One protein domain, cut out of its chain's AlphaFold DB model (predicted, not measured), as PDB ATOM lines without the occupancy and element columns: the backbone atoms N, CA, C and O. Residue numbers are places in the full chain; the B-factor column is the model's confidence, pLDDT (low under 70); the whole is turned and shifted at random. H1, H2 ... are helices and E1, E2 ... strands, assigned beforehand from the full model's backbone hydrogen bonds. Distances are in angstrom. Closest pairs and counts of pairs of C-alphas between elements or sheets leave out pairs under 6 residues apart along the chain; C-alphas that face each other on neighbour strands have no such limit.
ATOM      1  N   VAL A  27     -48.883  17.021   2.061       91.00
ATOM      2  CA  VAL A  27     -48.369  18.367   2.318       91.00
ATOM      3  C   VAL A  27     -47.564  18.893   1.138       91.00
ATOM      4  O   VAL A  27     -46.863  18.145   0.464       91.00
ATOM      5  N   ASP A  28     -47.617  20.208   0.953       92.06
ATOM      6  CA  ASP A  28     -46.649  20.936   0.139       92.06
ATOM      7  C   ASP A  28     -45.633  21.595   1.077       92.06
ATOM      8  O   ASP A  28     -46.004  22.221   2.078       92.06
ATOM      9  N   VAL A  29     -44.350  21.459   0.755       89.69
ATOM     10  CA  VAL A  29     -43.239  21.996   1.542       89.69
ATOM     11  C   VAL A  29     -42.520  23.055   0.722       89.69
ATOM     12  O   VAL A  29     -42.152  22.816  -0.423       89.69
ATOM     13  N   TYR A  30     -42.315  24.230   1.315       88.38
ATOM     14  CA  TYR A  30     -41.639  25.355   0.677       88.38
ATOM     15  C   TYR A  30     -40.334  25.670   1.400       88.38
ATOM     16  O   TYR A  30     -40.311  25.799   2.628       88.38
ATOM     17  N   PHE A  31     -39.279  25.865   0.620       85.56
ATOM     18  CA  PHE A  31     -37.935  26.192   1.070       85.56
ATOM     19  C   PHE A  31     -37.542  27.560   0.517       85.56
ATOM     20  O   PHE A  31     -37.705  27.843  -0.670       85.56
ATOM     21  N   THR A  32     -37.050  28.422   1.403       81.19
ATOM     22  CA  THR A  32     -36.690  29.810   1.092       81.19
ATOM     23  C   THR A  32     -35.410  30.182   1.825       81.19
ATOM     24  O   THR A  32     -35.290  29.875   3.014       81.19
ATOM     25  N   GLY A  33     -34.517  30.911   1.163       76.06
ATOM     26  CA  GLY A  33     -33.270  31.422   1.732       76.06
ATOM     27  C   GLY A  33     -32.935  32.804   1.176       76.06
ATOM     28  O   GLY A  33     -33.527  33.238   0.190       76.06
ATOM     29  N   LEU A  34     -32.008  33.510   1.825       72.44
ATOM     30  CA  LEU A  34     -31.498  34.787   1.321       72.44
ATOM     31  C   LEU A  34     -30.772  34.560  -0.017       72.44
ATOM     32  O   LEU A  34     -29.978  33.627  -0.111       72.44
ATOM     33  N   GLU A  35     -31.056  35.384  -1.033       73.50
ATOM     34  CA  GLU A  35     -30.530  35.257  -2.411       73.50
ATOM     35  C   GLU A  35     -30.822  33.912  -3.107       73.50
ATOM     36  O   GLU A  35     -30.254  33.609  -4.158       73.50
ATOM     37  N   CYS A  36     -31.696  33.085  -2.539       78.44
ATOM     38  CA  CYS A  36     -32.008  31.768  -3.076       78.44
ATOM     39  C   CYS A  36     -33.295  31.805  -3.896       78.44
ATOM     40  O   CYS A  36     -34.276  32.439  -3.502       78.44
ATOM     41  N   ALA A  37     -33.311  31.051  -4.989       82.38
ATOM     42  CA  ALA A  37     -34.541  30.708  -5.675       82.38
ATOM     43  C   ALA A  37     -35.424  29.846  -4.760       82.38
ATOM     44  O   ALA A  37     -34.930  29.137  -3.877       82.38
ATOM     45  N   ILE A  38     -36.741  29.901  -4.945       86.44
ATOM     46  CA  ILE A  38     -37.655  29.102  -4.123       86.44
ATOM     47  C   ILE A  38     -37.580  27.645  -4.563       86.44
ATOM     48  O   ILE A  38     -37.622  27.355  -5.757       86.44
ATOM     49  N   SER A  39     -37.549  26.726  -3.596       87.94
ATOM     50  CA  SER A  39     -37.803  25.311  -3.864       87.94
ATOM     51  C   SER A  39     -39.116  24.864  -3.230       87.94
ATOM     52  O   SER A  39     -39.439  25.245  -2.103       87.94
ATOM     53  N   LYS A  40     -39.881  24.055  -3.957       91.56
ATOM     54  CA  LYS A  40     -41.136  23.448  -3.521       91.56
ATOM     55  C   LYS A  40     -41.044  21.934  -3.676       91.56
ATOM     56  O   LYS A  40     -40.567  21.448  -4.696       91.56
ATOM     57  N   ILE A  41     -41.555  21.200  -2.695       93.31
ATOM     58  CA  ILE A  41     -41.987  19.811  -2.870       93.31
ATOM     59  C   ILE A  41     -43.509  19.821  -2.796       93.31
ATOM     60  O   ILE A  41     -44.071  20.374  -1.851       93.31
ATOM     61  N   SER A  42     -44.173  19.259  -3.799       95.06
ATOM     62  CA  SER A  42     -45.630  19.223  -3.896       95.06
ATOM     63  C   SER A  42     -46.150  17.795  -3.921       95.06
ATOM     64  O   SER A  42     -45.529  16.925  -4.529       95.06
ATOM     65  N   GLY A  43     -47.277  17.563  -3.248       94.31
ATOM     66  CA  GLY A  43     -47.888  16.231  -3.178       94.31
ATOM     67  C   GLY A  43     -47.164  15.250  -2.251       94.31
ATOM     68  O   GLY A  43     -47.318  14.046  -2.401       94.31
ATOM     69  N   LEU A  44     -46.392  15.722  -1.267       92.62
ATOM     70  CA  LEU A  44     -45.638  14.845  -0.368       92.62
ATOM     71  C   LEU A  44     -46.570  14.108   0.603       92.62
ATOM     72  O   LEU A  44     -47.253  14.744   1.409       92.62
ATOM     73  N   LYS A  45     -46.576  12.772   0.578       92.44
ATOM     74  CA  LYS A  45     -47.381  11.956   1.498       92.44
ATOM     75  C   LYS A  45     -46.720  11.845   2.872       92.44
ATOM     76  O   LYS A  45     -45.608  11.336   2.998       92.44
ATOM     77  N   VAL A  46     -47.417  12.284   3.921       89.12
ATOM     78  CA  VAL A  46     -46.869  12.396   5.288       89.12
ATOM     79  C   VAL A  46     -46.430  11.049   5.855       89.12
ATOM     80  O   VAL A  46     -45.417  10.975   6.552       89.12
ATOM     81  N   GLU A  47     -47.157   9.975   5.549       87.69
ATOM     82  CA  GLU A  47     -46.826   8.638   6.051       87.69
ATOM     83  C   GLU A  47     -45.461   8.130   5.560       87.69
ATOM     84  O   GLU A  47     -44.805   7.392   6.285       87.69
ATOM     85  N   TYR A  48     -45.000   8.568   4.380       83.25
ATOM     86  CA  TYR A  48     -43.715   8.147   3.802       83.25
ATOM     87  C   TYR A  48     -42.518   8.932   4.326       83.25
ATOM     88  O   TYR A  48     -41.384   8.501   4.162       83.25
ATOM     89  N   VAL A  49     -42.763  10.071   4.972       81.12
ATOM     90  CA  VAL A  49     -41.701  10.959   5.468       81.12
ATOM     91  C   VAL A  49     -41.680  11.063   6.988       81.12
ATOM     92  O   VAL A  49     -40.832  11.735   7.571       81.12
ATOM     93  N   THR A  50     -42.615  10.402   7.671       79.00
ATOM     94  CA  THR A  50     -42.660  10.402   9.133       79.00
ATOM     95  C   THR A  50     -41.512   9.560   9.683       79.00
ATOM     96  O   THR A  50     -41.547   8.338   9.623       79.00
ATOM     97  N   GLY A  51     -40.511  10.228  10.263       74.00
ATOM     98  CA  GLY A  51     -39.307   9.573  10.790       74.00
ATOM     99  C   GLY A  51     -38.204   9.360   9.751       74.00
ATOM    100  O   GLY A  51     -37.151   8.836  10.105       74.00
ATOM    101  N   GLU A  52     -38.420   9.811   8.516       78.75
ATOM    102  CA  GLU A  52     -37.442   9.788   7.431       78.75
ATOM    103  C   GLU A  52     -36.989  11.220   7.100       78.75
ATOM    104  O   GLU A  52     -37.657  12.203   7.439       78.75
ATOM    105  N   THR A  53     -35.834  11.345   6.446       79.75
ATOM    106  CA  THR A  53     -35.325  12.633   5.959       79.75
ATOM    107  C   THR A  53     -35.718  12.815   4.501       79.75
ATOM    108  O   THR A  53     -35.549  11.905   3.695       79.75
ATOM    109  N   VAL A  54     -36.214  14.004   4.160       82.19
ATOM    110  CA  VAL A  54     -36.458  14.412   2.773       82.19
ATOM    111  C   VAL A  54     -35.365  15.382   2.366       82.19
ATOM    112  O   VAL A  54     -35.177  16.415   3.011       82.19
ATOM    113  N   GLU A  55     -34.659  15.045   1.300       81.69
ATOM    114  CA  GLU A  55     -33.581  15.862   0.758       81.69
ATOM    115  C   GLU A  55     -34.128  16.850  -0.276       81.69
ATOM    116  O   GLU A  55     -35.051  16.549  -1.034       81.69
ATOM    117  N   VAL A  56     -33.574  18.061  -0.304       79.88
ATOM    118  CA  VAL A  56     -33.984  19.112  -1.238       79.88
ATOM    119  C   VAL A  56     -32.780  19.944  -1.649       79.88
ATOM    120  O   VAL A  56     -31.849  20.141  -0.874       79.88
ATOM    121  N   ILE A  57     -32.828  20.475  -2.866       78.62
ATOM    122  CA  ILE A  57     -31.810  21.379  -3.392       78.62
ATOM    123  C   ILE A  57     -32.355  22.803  -3.366       78.62
ATOM    124  O   ILE A  57     -33.427  23.077  -3.913       78.62
ATOM    125  N   LEU A  58     -31.584  23.714  -2.775       76.44
ATOM    126  CA  LEU A  58     -31.820  25.151  -2.831       76.44
ATOM    127  C   LEU A  58     -30.718  25.798  -3.682       76.44
ATOM    128  O   LEU A  58     -29.538  25.652  -3.372       76.44
ATOM    129  N   ARG A  59     -31.095  26.479  -4.771       77.44
ATOM    130  CA  ARG A  59     -30.151  27.145  -5.686       77.44
ATOM    131  C   ARG A  59     -30.171  28.656  -5.490       77.44
ATOM    132  O   ARG A  59     -31.153  29.216  -5.000       77.44
ATOM    133  N   LYS A  60     -29.088  29.322  -5.894       76.69
ATOM    134  CA  LYS A  60     -29.041  30.786  -5.960       76.69
ATOM    135  C   LYS A  60     -30.005  31.278  -7.042       76.69
ATOM    136  O   LYS A  60     -30.055  30.692  -8.118       76.69
ATOM    137  N   ALA A  61     -30.748  32.346  -6.767       75.19
ATOM    138  CA  ALA A  61     -31.584  32.972  -7.786       75.19
ATOM    139  C   ALA A  61     -30.716  33.674  -8.843       75.19
ATOM    140  O   ALA A  61     -29.778  34.398  -8.499       75.19
ATOM    141  N   ILE A  62     -31.037  33.463 -10.123       72.50
ATOM    142  CA  ILE A  62     -30.241  33.974 -11.254       72.50
ATOM    143  C   ILE A  62     -30.729  35.351 -11.725       72.50
ATOM    144  O   ILE A  62     -29.922  36.219 -12.055       72.50
ATOM    145  N   LEU A  63     -32.044  35.563 -11.771       70.00
ATOM    146  CA  LEU A  63     -32.672  36.749 -12.358       70.00
ATOM    147  C   LEU A  63     -33.160  37.729 -11.287       70.00
ATOM    148  O   LEU A  63     -32.917  38.930 -11.390       70.00
ATOM    149  N   GLU A  64     -33.842  37.230 -10.256       66.56
ATOM    150  CA  GLU A  64     -34.480  38.053  -9.226       66.56
ATOM    151  C   GLU A  64     -34.205  37.498  -7.820       66.56
ATOM    152  O   GLU A  64     -34.681  36.424  -7.458       66.56
ATOM    153  N   LEU A  65     -33.452  38.262  -7.018       59.31
ATOM    154  CA  LEU A  65     -32.933  37.847  -5.704       59.31
ATOM    155  C   LEU A  65     -33.977  37.855  -4.567       59.31
ATOM    156  O   LEU A  65     -33.742  37.231  -3.537       59.31
ATOM    157  N   ASP A  66     -35.121  38.525  -4.755       54.69
ATOM    158  CA  ASP A  66     -36.183  38.697  -3.751       54.69
ATOM    159  C   ASP A  66     -37.558  38.303  -4.336       54.69
ATOM    160  O   ASP A  66     -38.369  39.172  -4.670       54.69
ATOM    161  N   GLN A  67     -37.853  37.002  -4.482       56.50
ATOM    162  CA  GLN A  67     -39.152  36.548  -5.016       56.50
ATOM    163  C   GLN A  67     -40.134  36.017  -3.940       56.50
ATOM    164  O   GLN A  67     -39.742  35.304  -3.014       56.50
ATOM    165  N   PRO A  68     -41.442  36.339  -4.038       56.00
ATOM    166  CA  PRO A  68     -42.512  35.738  -3.232       56.00
ATOM    167  C   PRO A  68     -42.662  34.219  -3.431       56.00
ATOM    168  O   PRO A  68     -42.431  33.707  -4.514       56.00
ATOM    169  N   ILE A  69     -43.203  33.501  -2.436       56.31
ATOM    170  CA  ILE A  69     -43.476  32.038  -2.469       56.31
ATOM    171  C   ILE A  69     -44.336  31.597  -3.682       56.31
ATOM    172  O   ILE A  69     -44.336  30.433  -4.066       56.31
ATOM    173  N   SER A  70     -45.065  32.522  -4.315       58.06
ATOM    174  CA  SER A  70     -45.953  32.277  -5.459       58.06
ATOM    175  C   SER A  70     -45.257  32.063  -6.813       58.06
ATOM    176  O   SER A  70     -45.942  32.105  -7.829       58.06
ATOM    177  N   TYR A  71     -43.931  31.906  -6.849       71.19
ATOM    178  CA  TYR A  71     -43.147  31.861  -8.092       71.19
ATOM    179  C   TYR A  71     -42.584  30.476  -8.437       71.19
ATOM    180  O   TYR A  71     -42.062  30.303  -9.535       71.19
ATOM    181  N   ALA A  72     -42.717  29.482  -7.551       85.75
ATOM    182  CA  ALA A  72     -42.348  28.110  -7.889       85.75
ATOM    183  C   ALA A  72     -43.231  27.581  -9.042       85.75
ATOM    184  O   ALA A  72     -44.440  27.839  -9.027       85.75
ATOM    185  N   PRO A  73     -42.672  26.845 -10.023       92.56
ATOM    186  CA  PRO A  73     -43.464  26.227 -11.082       92.56
ATOM    187  C   PRO A  73     -44.542  25.296 -10.514       92.56
ATOM    188  O   PRO A  73     -44.286  24.517  -9.600       92.56
ATOM    189  N   GLU A  74     -45.748  25.341 -11.056       94.69
ATOM    190  CA  GLU A  74     -46.836  24.425 -10.725       94.69
ATOM    191  C   GLU A  74     -46.940  23.355 -11.812       94.69
ATOM    192  O   GLU A  74     -47.001  23.670 -13.003       94.69
ATOM    193  N   VAL A  75     -46.953  22.091 -11.394       97.06
ATOM    194  CA  VAL A  75     -46.889  20.916 -12.268       97.06
ATOM    195  C   VAL A  75     -48.218  20.168 -12.216       97.06
ATOM    196  O   VAL A  75     -48.814  20.021 -11.150       97.06
ATOM    197  N   SER A  76     -48.673  19.692 -13.370       97.06
ATOM    198  CA  SER A  76     -49.810  18.786 -13.524       97.06
ATOM    199  C   SER A  76     -49.378  17.581 -14.345       97.06
ATOM    200  O   SER A  76     -48.689  17.743 -15.356       97.06
ATOM    201  N   VAL A  77     -49.806  16.388 -13.933       97.25
ATOM    202  CA  VAL A  77     -49.472  15.133 -14.613       97.25
ATOM    203  C   VAL A  77     -50.741  14.345 -14.914       97.25
ATOM    204  O   VAL A  77     -51.556  14.087 -14.030       97.25
ATOM    205  N   GLU A  78     -50.895  13.931 -16.168       96.88
ATOM    206  CA  GLU A  78     -51.921  12.985 -16.597       96.88
ATOM    207  C   GLU A  78     -51.263  11.678 -17.041       96.88
ATOM    208  O   GLU A  78     -50.379  11.668 -17.900       96.88
ATOM    209  N   PHE A  79     -51.707  10.560 -16.469       97.31
ATOM    210  CA  PHE A  79     -51.195   9.236 -16.809       97.31
ATOM    211  C   PHE A  79     -52.154   8.501 -17.741       97.31
ATOM    212  O   PHE A  79     -53.345   8.353 -17.439       97.31
ATOM    213  N   VAL A  80     -51.622   7.991 -18.847       96.31
ATOM    214  CA  VAL A  80     -52.374   7.208 -19.833       96.31
ATOM    215  C   VAL A  80     -51.613   5.945 -20.225       96.31
ATOM    216  O   VAL A  80     -50.394   5.870 -20.089       96.31
ATOM    217  N   ASP A  81     -52.317   4.944 -20.741       94.62
ATOM    218  CA  ASP A  81     -51.680   3.801 -21.389       94.62
ATOM    219  C   ASP A  81     -51.062   4.189 -22.750       94.62
ATOM    220  O   ASP A  81     -51.231   5.302 -23.259       94.62
ATOM    221  N   LEU A  82     -50.355   3.259 -23.398       94.25
ATOM    222  CA  LEU A  82     -49.738   3.530 -24.703       94.25
ATOM    223  C   LEU A  82     -50.746   3.902 -25.806       94.25
ATOM    224  O   LEU A  82     -50.357   4.569 -26.773       94.25
ATOM    225  N   SER A  83     -52.017   3.514 -25.653       93.38
ATOM    226  CA  SER A  83     -53.122   3.837 -26.564       93.38
ATOM    227  C   SER A  83     -53.788   5.192 -26.275       93.38
ATOM    228  O   SER A  83     -54.651   5.624 -27.043       93.38
ATOM    229  N   GLY A  84     -53.367   5.883 -25.210       92.38
ATOM    230  CA  GLY A  84     -53.874   7.190 -24.799       92.38
ATOM    231  C   GLY A  84     -55.127   7.133 -23.923       92.38
ATOM    232  O   GLY A  84     -55.811   8.148 -23.790       92.38
ATOM    233  N   GLN A  85     -55.475   5.975 -23.354       93.19
ATOM    234  CA  GLN A  85     -56.581   5.876 -22.397       93.19
ATOM    235  C   GLN A  85     -56.096   6.191 -20.974       93.19
ATOM    236  O   GLN A  85     -55.033   5.705 -20.592       93.19
ATOM    237  N   PRO A  86     -56.855   6.955 -20.165       94.19
ATOM    238  CA  PRO A  86     -56.493   7.240 -18.777       94.19
ATOM    239  C   PRO A  86     -56.270   5.971 -17.956       94.19
ATOM    240  O   PRO A  86     -57.059   5.027 -18.049       94.19
ATOM    241  N   LEU A  87     -55.239   5.969 -17.109       92.00
ATOM    242  CA  LEU A  87     -54.996   4.852 -16.196       92.00
ATOM    243  C   LEU A  87     -56.007   4.870 -15.033       92.00
ATOM    244  O   LEU A  87     -55.997   5.812 -14.231       92.00
ATOM    245  N   PRO A  88     -56.878   3.850 -14.897       86.25
ATOM    246  CA  PRO A  88     -57.860   3.797 -13.820       86.25
ATOM    247  C   PRO A  88     -57.156   3.657 -12.469       86.25
ATOM    248  O   PRO A  88     -56.248   2.840 -12.316       86.25
ATOM    249  N   ASP A  89     -57.565   4.475 -11.498       84.75
ATOM    250  CA  ASP A  89     -57.013   4.499 -10.137       84.75
ATOM    251  C   ASP A  89     -55.473   4.549 -10.092       84.75
ATOM    252  O   ASP A  89     -54.860   4.055  -9.146       84.75
ATOM    253  N   ARG A  90     -54.839   5.105 -11.140       88.44
ATOM    254  CA  ARG A  90     -53.375   5.165 -11.304       88.44
ATOM    255  C   ARG A  90     -52.685   3.801 -11.168       88.44
ATOM    256  O   ARG A  90     -51.545   3.706 -10.711       88.44
ATOM    257  N   SER A  91     -53.391   2.741 -11.551       92.38
ATOM    258  CA  SER A  91     -52.857   1.384 -11.574       92.38
ATOM    259  C   SER A  91     -52.099   1.143 -12.876       92.38
ATOM    260  O   SER A  91     -52.617   1.410 -13.961       92.38
ATOM    261  N   VAL A  92     -50.880   0.624 -12.767       91.69
ATOM    262  CA  VAL A  92     -49.976   0.388 -13.897       91.69
ATOM    263  C   VAL A  92     -49.477  -1.056 -13.825       91.69
ATOM    264  O   VAL A  92     -49.023  -1.531 -12.782       91.69
ATOM    265  N   SER A  93     -49.539  -1.763 -14.946       89.31
ATOM    266  CA  SER A  93     -49.008  -3.130 -15.082       89.31
ATOM    267  C   SER A  93     -48.143  -3.315 -16.329       89.31
ATOM    268  O   SER A  93     -47.662  -4.410 -16.597       89.31
ATOM    269  N   SER A  94     -47.999  -2.266 -17.134       90.94
ATOM    270  CA  SER A  94     -47.244  -2.250 -18.383       90.94
ATOM    271  C   SER A  94     -46.765  -0.831 -18.667       90.94
ATOM    272  O   SER A  94     -47.145   0.099 -17.955       90.94
ATOM    273  N   TYR A  95     -46.001  -0.672 -19.745       94.00
ATOM    274  CA  TYR A  95     -45.606   0.628 -20.275       94.00
ATOM    275  C   TYR A  95     -46.769   1.627 -20.292       94.00
ATOM    276  O   TYR A  95     -47.899   1.288 -20.672       94.00
ATOM    277  N   PHE A  96     -46.478   2.856 -19.884       95.88
ATOM    278  CA  PHE A  96     -47.444   3.944 -19.793       95.88
ATOM    279  C   PHE A  96     -46.811   5.270 -20.208       95.88
ATOM    280  O   PHE A  96     -45.595   5.372 -20.368       95.88
ATOM    281  N   LYS A  97     -47.645   6.293 -20.390       97.62
ATOM    282  CA  LYS A  97     -47.213   7.654 -20.697       97.62
ATOM    283  C   LYS A  97     -47.604   8.612 -19.585       97.62
ATOM    284  O   LYS A  97     -48.710   8.525 -19.050       97.62
ATOM    285  N   ALA A  98     -46.710   9.547 -19.288       97.69
ATOM    286  CA  ALA A  98     -46.995  10.697 -18.441       97.69
ATOM    287  C   ALA A  98     -47.017  11.956 -19.312       97.69
ATOM    288  O   ALA A  98     -45.993  12.346 -19.878       97.69
ATOM    289  N   HIS A  99     -48.190  12.571 -19.431       97.62
ATOM    290  CA  HIS A  99     -48.367  13.892 -20.019       97.62
ATOM    291  C   HIS A  99     -48.169  14.931 -18.923       97.62
ATOM    292  O   HIS A  99     -48.917  14.965 -17.948       97.62
ATOM    293  N   ILE A 100     -47.142  15.759 -19.067       98.31
ATOM    294  CA  ILE A 100     -46.725  16.715 -18.052       98.31
ATOM    295  C   ILE A 100     -46.959  18.120 -18.587       98.31
ATOM    296  O   ILE A 100     -46.492  18.466 -19.673       98.31
ATOM    297  N   THR A 101     -47.650  18.941 -17.801       98.06
ATOM    298  CA  THR A 101     -47.851  20.365 -18.069       98.06
ATOM    299  C   THR A 101     -47.337  21.178 -16.895       98.06
ATOM    300  O   THR A 101     -47.620  20.867 -15.738       98.06
ATOM    301  N   VAL A 102     -46.607  22.249 -17.190       97.06
ATOM    302  CA  VAL A 102     -46.056  23.162 -16.195       97.06
ATOM    303  C   VAL A 102     -46.563  24.573 -16.442       97.06
ATOM    304  O   VAL A 102     -46.588  25.061 -17.570       97.06
ATOM    305  N   THR A 103     -46.929  25.256 -15.366       93.56
ATOM    306  CA  THR A 103     -47.266  26.681 -15.373       93.56
ATOM    307  C   THR A 103     -46.396  27.419 -14.365       93.56
ATOM    308  O   THR A 103     -46.034  26.870 -13.333       93.56
ATOM    309  N   GLY A 104     -46.019  28.660 -14.647       86.62
ATOM    310  CA  GLY A 104     -45.129  29.415 -13.767       86.62
ATOM    311  C   GLY A 104     -44.983  30.861 -14.210       86.62
ATOM    312  O   GLY A 104     -45.448  31.241 -15.286       86.62
ATOM    313  N   ALA A 105     -44.360  31.675 -13.359       84.31
ATOM    314  CA  ALA A 105     -44.098  33.081 -13.656       84.31
ATOM    315  C   ALA A 105     -42.961  33.262 -14.677       84.31
ATOM    316  O   ALA A 105     -43.007  34.190 -15.483       84.31
ATOM    317  N   ASN A 106     -41.970  32.367 -14.653       86.88
ATOM    318  CA  ASN A 106     -40.832  32.373 -15.566       86.88
ATOM    319  C   ASN A 106     -40.951  31.245 -16.597       86.88
ATOM    320  O   ASN A 106     -41.672  30.265 -16.403       86.88
ATOM    321  N   GLN A 107     -40.199  31.376 -17.691       89.69
ATOM    322  CA  GLN A 107     -40.038  30.300 -18.662       89.69
ATOM    323  C   GLN A 107     -39.343  29.098 -18.005       89.69
ATOM    324  O   GLN A 107     -38.415  29.267 -17.210       89.69
ATOM    325  N   ILE A 108     -39.786  27.890 -18.356       93.12
ATOM    326  CA  ILE A 108     -39.154  26.648 -17.905       93.12
ATOM    327  C   ILE A 108     -37.792  26.515 -18.569       93.12
ATOM    328  O   ILE A 108     -37.677  26.738 -19.768       93.12
ATOM    329  N   LYS A 109     -36.786  26.152 -17.782       90.88
ATOM    330  CA  LYS A 109     -35.417  25.911 -18.235       90.88
ATOM    331  C   LYS A 109     -35.210  24.432 -18.507       90.88
ATOM    332  O   LYS A 109     -34.811  24.045 -19.600       90.88
ATOM    333  N   VAL A 110     -35.542  23.589 -17.531       93.38
ATOM    334  CA  VAL A 110     -35.410  22.138 -17.658       93.38
ATOM    335  C   VAL A 110     -36.424  21.412 -16.783       93.38
ATOM    336  O   VAL A 110     -36.781  21.872 -15.698       93.38
ATOM    337  N   LEU A 111     -36.876  20.263 -17.270       94.94
ATOM    338  CA  LEU A 111     -37.757  19.336 -16.587       94.94
ATOM    339  C   LEU A 111     -37.149  17.939 -16.619       94.94
ATOM    340  O   LEU A 111     -36.707  17.479 -17.674       94.94
ATOM    341  N   TYR A 112     -37.203  17.264 -15.478       95.56
ATOM    342  CA  TYR A 112     -36.864  15.861 -15.319       95.56
ATOM    343  C   TYR A 112     -38.062  15.077 -14.797       95.56
ATOM    344  O   TYR A 112     -38.835  15.603 -13.997       95.56
ATOM    345  N   ALA A 113     -38.207  13.826 -15.223       95.88
ATOM    346  CA  ALA A 113     -39.227  12.930 -14.694       95.88
ATOM    347  C   ALA A 113     -38.689  11.507 -14.539       95.88
ATOM    348  O   ALA A 113     -37.964  11.037 -15.421       95.88
ATOM    349  N   ASP A 114     -39.046  10.853 -13.433       93.56
ATOM    350  CA  ASP A 114     -38.619   9.487 -13.133       93.56
ATOM    351  C   ASP A 114     -39.529   8.766 -12.118       93.56
ATOM    352  O   ASP A 114     -40.357   9.383 -11.438       93.56
ATOM    353  N   LEU A 115     -39.395   7.440 -12.047       91.75
ATOM    354  CA  LEU A 115     -40.075   6.553 -11.106       91.75
ATOM    355  C   LEU A 115     -39.145   6.187  -9.948       91.75
ATOM    356  O   LEU A 115     -38.004   5.808 -10.155       91.75
ATOM    357  N   GLY A 116     -39.655   6.216  -8.719       88.19
ATOM    358  CA  GLY A 116     -38.980   5.667  -7.542       88.19
ATOM    359  C   GLY A 116     -37.896   6.550  -6.921       88.19
ATOM    360  O   GLY A 116     -37.722   6.479  -5.705       88.19
ATOM    361  N   GLU A 117     -37.220   7.395  -7.699       86.19
ATOM    362  CA  GLU A 117     -36.212   8.342  -7.210       86.19
ATOM    363  C   GLU A 117     -36.434   9.778  -7.707       86.19
ATOM    364  O   GLU A 117     -37.202  10.034  -8.633       86.19
ATOM    365  N   VAL A 118     -35.785  10.744  -7.044       88.44
ATOM    366  CA  VAL A 118     -35.844  12.164  -7.416       88.44
ATOM    367  C   VAL A 118     -34.837  12.423  -8.544       88.44
ATOM    368  O   VAL A 118     -33.627  12.421  -8.286       88.44
ATOM    369  N   PRO A 119     -35.281  12.720  -9.779       88.25
ATOM    370  CA  PRO A 119     -34.362  12.913 -10.887       88.25
ATOM    371  C   PRO A 119     -33.661  14.279 -10.821       88.25
ATOM    372  O   PRO A 119     -34.185  15.272 -10.306       88.25
ATOM    373  N   GLY A 120     -32.456  14.347 -11.382       78.94
ATOM    374  CA  GLY A 120     -31.622  15.546 -11.438       78.94
ATOM    375  C   GLY A 120     -30.803  15.650 -12.726       78.94
ATOM    376  O   GLY A 120     -31.051  14.957 -13.709       78.94
ATOM    377  N   SER A 121     -29.819  16.547 -12.750       69.19
ATOM    378  CA  SER A 121     -28.993  16.784 -13.937       69.19
ATOM    379  C   SER A 121     -27.800  15.825 -14.048       69.19
ATOM    380  O   SER A 121     -27.292  15.287 -13.063       69.19
ATOM    381  N   GLY A 122     -27.317  15.658 -15.283       66.62
ATOM    382  CA  GLY A 122     -26.020  15.049 -15.579       66.62
ATOM    383  C   GLY A 122     -25.884  13.579 -15.177       66.62
ATOM    384  O   GLY A 122     -26.854  12.819 -15.212       66.62
ATOM    385  N   ARG A 123     -24.646  13.210 -14.822       64.31
ATOM    386  CA  ARG A 123     -24.220  11.864 -14.395       64.31
ATOM    387  C   ARG A 123     -24.878  11.407 -13.086       64.31
ATOM    388  O   ARG A 123     -24.985  10.215 -12.851       64.31
ATOM    389  N   LEU A 124     -25.350  12.344 -12.263       65.31
ATOM    390  CA  LEU A 124     -25.810  12.090 -10.895       65.31
ATOM    391  C   LEU A 124     -27.167  11.370 -10.792       65.31
ATOM    392  O   LEU A 124     -27.565  10.995  -9.697       65.31
ATOM    393  N   THR A 125     -27.912  11.264 -11.888       70.81
ATOM    394  CA  THR A 125     -29.160  10.484 -12.027       70.81
ATOM    395  C   THR A 125     -29.183  10.024 -13.477       70.81
ATOM    396  O   THR A 125     -29.609  10.800 -14.345       70.81
ATOM    397  N   PRO A 126     -28.570   8.875 -13.790       65.50
ATOM    398  CA  PRO A 126     -28.379   8.448 -15.169       65.50
ATOM    399  C   PRO A 126     -29.712   8.089 -15.833       65.50
ATOM    400  O   PRO A 126     -29.965   8.539 -16.952       65.50
ATOM    401  N   GLU A 127     -30.589   7.390 -15.114       79.50
ATOM    402  CA  GLU A 127     -31.939   7.056 -15.555       79.50
ATOM    403  C   GLU A 127     -32.877   8.237 -15.271       79.50
ATOM    404  O   GLU A 127     -32.996   8.694 -14.142       79.50
ATOM    405  N   LYS A 128     -33.424   8.840 -16.332       88.38
ATOM    406  CA  LYS A 128     -34.426   9.917 -16.263       88.38
ATOM    407  C   LYS A 128     -34.942  10.265 -17.647       88.38
ATOM    408  O   LYS A 128     -34.227  10.170 -18.647       88.38
ATOM    409  N   GLN A 129     -36.136  10.832 -17.685       93.62
ATOM    410  CA  GLN A 129     -36.633  11.566 -18.842       93.62
ATOM    411  C   GLN A 129     -36.302  13.052 -18.691       93.62
ATOM    412  O   GLN A 129     -36.348  13.585 -17.586       93.62
ATOM    413  N   THR A 130     -35.923  13.728 -19.782       94.06
ATOM    414  CA  THR A 130     -35.513  15.145 -19.756       94.06
ATOM    415  C   THR A 130     -36.168  15.930 -20.885       94.06
ATOM    416  O   THR A 130     -36.184  15.483 -22.030       94.06
ATOM    417  N   ALA A 131     -36.656  17.131 -20.579       94.38
ATOM    418  CA  ALA A 131     -37.057  18.122 -21.570       94.38
ATOM    419  C   ALA A 131     -36.517  19.506 -21.203       94.38
ATOM    420  O   ALA A 131     -36.407  19.848 -20.029       94.38
ATOM    421  N   ILE A 132     -36.172  20.300 -22.214       93.94
ATOM    422  CA  ILE A 132     -35.528  21.612 -22.066       93.94
ATOM    423  C   ILE A 132     -36.425  22.660 -22.719       93.94
ATOM    424  O   ILE A 132     -37.023  22.389 -23.760       93.94
ATOM    425  N   ASP A 133     -36.525  23.835 -22.097       93.81
ATOM    426  CA  ASP A 133     -37.245  25.003 -22.623       93.81
ATOM    427  C   ASP A 133     -38.696  24.729 -23.076       93.81
ATOM    428  O   ASP A 133     -39.200  25.346 -24.018       93.81
ATOM    429  N   THR A 134     -39.397  23.820 -22.391       95.50
ATOM    430  CA  THR A 134     -40.804  23.496 -22.668       95.50
ATOM    431  C   THR A 134     -41.654  23.479 -21.402       95.50
ATOM    432  O   THR A 134     -41.206  23.074 -20.331       95.50
ATOM    433  N   SER A 135     -42.909  23.904 -21.538       95.62
ATOM    434  CA  SER A 135     -43.942  23.821 -20.500       95.62
ATOM    435  C   SER A 135     -44.852  22.601 -20.656       95.62
ATOM    436  O   SER A 135     -45.750  22.409 -19.844       95.62
ATOM    437  N   GLU A 136     -44.673  21.802 -21.709       97.56
ATOM    438  CA  GLU A 136     -45.487  20.618 -21.979       97.56
ATOM    439  C   GLU A 136     -44.637  19.524 -22.631       97.56
ATOM    440  O   GLU A 136     -43.873  19.785 -23.566       97.56
ATOM    441  N   VAL A 137     -44.747  18.296 -22.130       98.00
ATOM    442  CA  VAL A 137     -44.041  17.137 -22.684       98.00
ATOM    443  C   VAL A 137     -44.778  15.845 -22.355       98.00
ATOM    444  O   VAL A 137     -45.540  15.766 -21.398       98.00
ATOM    445  N   THR A 138     -44.568  14.817 -23.172       97.81
ATOM    446  CA  THR A 138     -45.031  13.456 -22.895       97.81
ATOM    447  C   THR A 138     -43.846  12.516 -22.915       97.81
ATOM    448  O   THR A 138     -43.099  12.508 -23.893       97.81
ATOM    449  N   PHE A 139     -43.718  11.698 -21.879       97.31
ATOM    450  CA  PHE A 139     -42.718  10.638 -21.817       97.31
ATOM    451  C   PHE A 139     -43.370   9.273 -21.676       97.31
ATOM    452  O   PHE A 139     -44.500   9.171 -21.202       97.31
ATOM    453  N   GLU A 140     -42.641   8.242 -22.086       96.06
ATOM    454  CA  GLU A 140     -43.005   6.841 -21.913       96.06
ATOM    455  C   GLU A 140     -42.122   6.218 -20.828       96.06
ATOM    456  O   GLU A 140     -40.925   6.500 -20.774       96.06
ATOM    457  N   PHE A 141     -42.719   5.396 -19.970       94.25
ATOM    458  CA  PHE A 141     -42.052   4.752 -18.840       94.25
ATOM    459  C   PHE A 141     -42.332   3.252 -18.828       94.25
ATOM    460  O   PHE A 141     -43.465   2.828 -19.076       94.25
ATOM    461  N   ASP A 142     -41.308   2.469 -18.484       91.75
ATOM    462  CA  ASP A 142     -41.415   1.043 -18.180       91.75
ATOM    463  C   ASP A 142     -41.554   0.860 -16.658       91.75
ATOM    464  O   ASP A 142     -40.673   1.305 -15.922       91.75
ATOM    465  N   PRO A 143     -42.632   0.238 -16.146       91.25
ATOM    466  CA  PRO A 143     -42.759  -0.040 -14.717       91.25
ATOM    467  C   PRO A 143     -41.919  -1.241 -14.242       91.25
ATOM    468  O   PRO A 143     -42.026  -1.602 -13.070       91.25
ATOM    469  N   ALA A 144     -41.154  -1.911 -15.115       90.06
ATOM    470  CA  ALA A 144     -40.337  -3.071 -14.755       90.06
ATOM    471  C   ALA A 144     -39.443  -2.811 -13.526       90.06
ATOM    472  O   ALA A 144     -38.874  -1.734 -13.364       90.06
ATOM    473  N   GLY A 145     -39.329  -3.812 -12.649       87.38
ATOM    474  CA  GLY A 145     -38.570  -3.713 -11.396       87.38
ATOM    475  C   GLY A 145     -39.288  -2.995 -10.248       87.38
ATOM    476  O   GLY A 145     -38.774  -2.973  -9.126       87.38
ATOM    477  N   TYR A 146     -40.490  -2.463 -10.479       89.69
ATOM    478  CA  TYR A 146     -41.266  -1.766  -9.463       89.69
ATOM    479  C   TYR A 146     -42.590  -2.457  -9.125       89.69
ATOM    480  O   TYR A 146     -43.363  -2.857  -9.991       89.69
ATOM    481  N   ASN A 147     -42.922  -2.512  -7.835       88.69
ATOM    482  CA  ASN A 147     -44.174  -3.095  -7.366       88.69
ATOM    483  C   ASN A 147     -44.725  -2.357  -6.137       88.69
ATOM    484  O   ASN A 147     -43.968  -1.862  -5.302       88.69
ATOM    485  N   GLY A 148     -46.050  -2.332  -6.002       91.25
ATOM    486  CA  GLY A 148     -46.752  -1.607  -4.949       91.25
ATOM    487  C   GLY A 148     -46.877  -0.112  -5.243       91.25
ATOM    488  O   GLY A 148     -46.865   0.316  -6.394       91.25
ATOM    489  N   VAL A 149     -47.035   0.691  -4.190       92.69
ATOM    490  CA  VAL A 149     -47.166   2.144  -4.335       92.69
ATOM    491  C   VAL A 149     -45.785   2.767  -4.509       92.69
ATOM    492  O   VAL A 149     -44.976   2.731  -3.585       92.69
ATOM    493  N   VAL A 150     -45.538   3.365  -5.671       93.00
ATOM    494  CA  VAL A 150     -44.246   3.945  -6.055       93.00
ATOM    495  C   VAL A 150     -44.418   5.432  -6.372       93.00
ATOM    496  O   VAL A 150     -45.383   5.793  -7.056       93.00
ATOM    497  N   PRO A 151     -43.539   6.313  -5.858       94.62
ATOM    498  CA  PRO A 151     -43.574   7.724  -6.207       94.62
ATOM    499  C   PRO A 151     -43.111   7.937  -7.653       94.62
ATOM    500  O   PRO A 151     -42.141   7.341  -8.108       94.62
ATOM    501  N   PHE A 152     -43.807   8.807  -8.364       96.12
ATOM    502  CA  PHE A 152     -43.430   9.358  -9.653       96.12
ATOM    503  C   PHE A 152     -43.054  10.818  -9.431       96.12
ATOM    504  O   PHE A 152     -43.890  11.611  -8.988       96.12
ATOM    505  N   HIS A 153     -41.803  11.154  -9.716       96.19
ATOM    506  CA  HIS A 153     -41.250  12.478  -9.491       96.19
ATOM    507  C   HIS A 153     -41.183  13.261 -10.796       96.19
ATOM    508  O   HIS A 153     -40.709  12.760 -11.815       96.19
ATOM    509  N   VAL A 154     -41.592  14.527 -10.747       97.44
ATOM    510  CA  VAL A 154     -41.341  15.520 -11.795       97.44
ATOM    511  C   VAL A 154     -40.614  16.702 -11.175       97.44
ATOM    512  O   VAL A 154     -41.196  17.465 -10.405       97.44
ATOM    513  N   VAL A 155     -39.343  16.871 -11.526       95.44
ATOM    514  CA  VAL A 155     -38.498  17.960 -11.030       95.44
ATOM    515  C   VAL A 155     -38.341  19.011 -12.115       95.44
ATOM    516  O   VAL A 155     -37.804  18.736 -13.184       95.44
ATOM    517  N   VAL A 156     -38.785  20.233 -11.841       95.31
ATOM    518  CA  VAL A 156     -38.769  21.339 -12.801       95.31
ATOM    519  C   VAL A 156     -37.959  22.502 -12.263       95.31
ATOM    520  O   VAL A 156     -38.138  22.884 -11.107       95.31
ATOM    521  N   TYR A 157     -37.129  23.085 -13.123       93.00
ATOM    522  CA  TYR A 157     -36.450  24.355 -12.898       93.00
ATOM    523  C   TYR A 157     -36.909  25.381 -13.932       93.00
ATOM    524  O   TYR A 157     -36.991  25.086 -15.129       93.00
ATOM    525  N   ASP A 158     -37.179  26.600 -13.480       92.25
ATOM    526  CA  ASP A 158     -37.351  27.753 -14.361       92.25
ATOM    527  C   ASP A 158     -36.024  28.508 -14.583       92.25
ATOM    528  O   ASP A 158     -34.990  28.165 -14.012       92.25
ATOM    529  N   HIS A 159     -36.026  29.533 -15.437       88.69
ATOM    530  CA  HIS A 159     -34.826  30.338 -15.722       88.69
ATOM    531  C   HIS A 159     -34.336  31.211 -14.548       88.69
ATOM    532  O   HIS A 159     -33.228  31.736 -14.611       88.69
ATOM    533  N   ASN A 160     -35.113  31.353 -13.467       86.69
ATOM    534  CA  ASN A 160     -34.647  31.954 -12.211       86.69
ATOM    535  C   ASN A 160     -34.110  30.898 -11.223       86.69
ATOM    536  O   ASN A 160     -33.787  31.244 -10.089       86.69
ATOM    537  N   ASP A 161     -34.026  29.632 -11.643       87.06
ATOM    538  CA  ASP A 161     -33.711  28.461 -10.822       87.06
ATOM    539  C   ASP A 161     -34.747  28.158  -9.719       87.06
ATOM    540  O   ASP A 161     -34.465  27.381  -8.798       87.06
ATOM    541  N   ASN A 162     -35.977  28.690  -9.817       89.69
ATOM    542  CA  ASN A 162     -37.056  28.224  -8.947       89.69
ATOM    543  C   ASN A 162     -37.336  26.754  -9.269       89.69
ATOM    544  O   ASN A 162     -37.494  26.383 -10.435       89.69
ATOM    545  N   ARG A 163     -37.418  25.929  -8.226       91.94
ATOM    546  CA  ARG A 163     -37.508  24.472  -8.328       91.94
ATOM    547  C   ARG A 163     -38.838  23.964  -7.791       91.94
ATOM    548  O   ARG A 163     -39.204  24.303  -6.668       91.94
ATOM    549  N   THR A 164     -39.470  23.044  -8.507       95.19
ATOM    550  CA  THR A 164     -40.559  22.216  -7.967       95.19
ATOM    551  C   THR A 164     -40.246  20.743  -8.156       95.19
ATOM    552  O   THR A 164     -39.922  20.332  -9.259       95.19
ATOM    553  N   ASP A 165     -40.361  19.965  -7.086       95.81
ATOM    554  CA  ASP A 165     -40.453  18.505  -7.093       95.81
ATOM    555  C   ASP A 165     -41.919  18.129  -6.893       95.81
ATOM    556  O   ASP A 165     -42.503  18.390  -5.838       95.81
ATOM    557  N   HIS A 166     -42.556  17.627  -7.939       97.38
ATOM    558  CA  HIS A 166     -43.941  17.198  -7.901       97.38
ATOM    559  C   HIS A 166     -44.017  15.686  -7.817       97.38
ATOM    560  O   HIS A 166     -43.452  14.995  -8.661       97.38
ATOM    561  N   ILE A 167     -44.729  15.198  -6.804       97.38
ATOM    562  CA  ILE A 167     -44.818  13.780  -6.494       97.38
ATOM    563  C   ILE A 167     -46.249  13.314  -6.715       97.38
ATOM    564  O   ILE A 167     -47.185  13.817  -6.094       97.38
ATOM    565  N   GLU A 168     -46.396  12.305  -7.564       96.31
ATOM    566  CA  GLU A 168     -47.617  11.519  -7.689       96.31
ATOM    567  C   GLU A 168     -47.338  10.077  -7.274       96.31
ATOM    568  O   GLU A 168     -46.223   9.591  -7.404       96.31
ATOM    569  N   TYR A 169     -48.340   9.362  -6.771       95.62
ATOM    570  CA  TYR A 169     -48.168   7.970  -6.348       95.62
ATOM    571  C   TYR A 169     -48.927   7.034  -7.283       95.62
ATOM    572  O   TYR A 169     -50.142   7.173  -7.456       95.62
ATOM    573  N   LEU A 170     -48.199   6.091  -7.880       95.62
ATOM    574  CA  LEU A 170     -48.722   5.081  -8.799       95.62
ATOM    575  C   LEU A 170     -48.760   3.719  -8.110       95.62
ATOM    576  O   LEU A 170     -47.877   3.400  -7.317       95.62
ATOM    577  N   ASN A 171     -49.771   2.908  -8.416       94.31
ATOM    578  CA  ASN A 171     -49.860   1.536  -7.922       94.31
ATOM    579  C   ASN A 171     -49.369   0.572  -9.009       94.31
ATOM    580  O   ASN A 171     -50.092   0.276  -9.964       94.31
ATOM    581  N   LEU A 172     -48.123   0.125  -8.882       92.38
ATOM    582  CA  LEU A 172     -47.439  -0.713  -9.857       92.38
ATOM    583  C   LEU A 172     -47.637  -2.194  -9.512       92.38
ATOM    584  O   LEU A 172     -47.528  -2.600  -8.356       92.38
ATOM    585  N   SER A 173     -47.948  -3.008 -10.517       86.88
ATOM    586  CA  SER A 173     -48.194  -4.447 -10.357       86.88
ATOM    587  C   SER A 173     -47.495  -5.253 -11.448       86.88
ATOM    588  O   SER A 173     -48.127  -5.912 -12.275       86.88
ATOM    589  N   THR A 174     -46.165  -5.193 -11.474       78.75
ATOM    590  CA  THR A 174     -45.374  -6.010 -12.398       78.75
ATOM    591  C   THR A 174     -45.153  -7.393 -11.798       78.75
ATOM    592  O   THR A 174     -44.373  -7.567 -10.857       78.75
TER     593      THR A 174
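AT A GLANCE: This is residues 27 to 174 of the 499 residues of an uncharacterized protein of Thermotogaceae bacterium (UniProt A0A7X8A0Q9). Two sheets lie face to face as a sandwich: a large sheet built round the long hairpin E8 and E9, and a smaller sheet of E3, E4 and E7 that covers its E9, E8, E5 and E6 part. The hairpin E1 and E2 extends the large sheet beyond that cover, and residues 47 to 53, of which 47 to 49 belong to H1, stick out past it. The printed part has 148 residues, under half of them in named elements, and its class is mostly strand, with 69 of the 73 residues in named elements held by strands; the one named helix and nine named strands follow in the order E1 E2 H1 E3 E4 E5 E6 E7 E8 E9. The large sheet, E1 E2 E9 E8 E5 E6, is mixed, and E3 E4 E7 is antiparallel. The whole is compact, with a radius of gyration of the C-alphas of 15.4 A and spans of 46 by 36 by 29 A.

HOW THE PARTS SIT: Begin in the large, strongly twisted sheet with E8, residues 147 to 158, and E9, residues 163 to 173, an antiparallel hairpin where N 154 and O 166 are 2.8 A apart. Beside E9, find E2, residues 39 to 45, parallel to it at 24 degrees, with N 42 and O 165 2.8 A apart. E1, residues 27 to 31, is an edge strand and makes a hairpin with E2; N 29 and O 41 are 2.8 A apart. Beside E8 is E5, residues 108 to 115, antiparallel, with N 112 and O 155 2.8 A apart. E5 makes a hairpin with the other edge strand, E6, residues 129 to 132, where N 111 and O 131 are 2.8 A apart. In the second sheet, E4, residues 96 to 103, is the inner strand, antiparallel to E3, residues 74 to 81, and E7, residues 136 to 141; N 76 and O 101 are 2.8 A apart, and N 100 and O 137 are 2.8 A apart. The facing parts of the sheets are 9.6 A centre to centre, their strands at 30 degrees. The closest C-alphas of E3 and E9, those of Val 75 and His 166, are 6.4 A apart. H1, residues 46 to 49, is not on either sheet; it is too short for an O i to N i+4 pair, and its one O i to N i+3 pair is within range.

IN THESE COORDINATES: Find C-alpha 27, where E1 begins, at (-48.369, 18.367, 2.318). E8 runs 32.4 A from C-alpha 147 at (-44.174, -3.095, -7.366), and E9 runs 30.9 A to C-alpha 173 at (-48.194, -4.447, -10.357). E3 measures 23.7 A, E4 23.2 A and E5 21.2 A.

THE WHOLE: The C-alphas farthest apart, those of Leu 34 and Ser 83, are 46.9 A apart. The printed part has no cut; the links H1 to E3, E3 to E4 and E5 to E6 are long. Look for pLDDT under 70 at residues 64 to 70, 121 to 124 and 126.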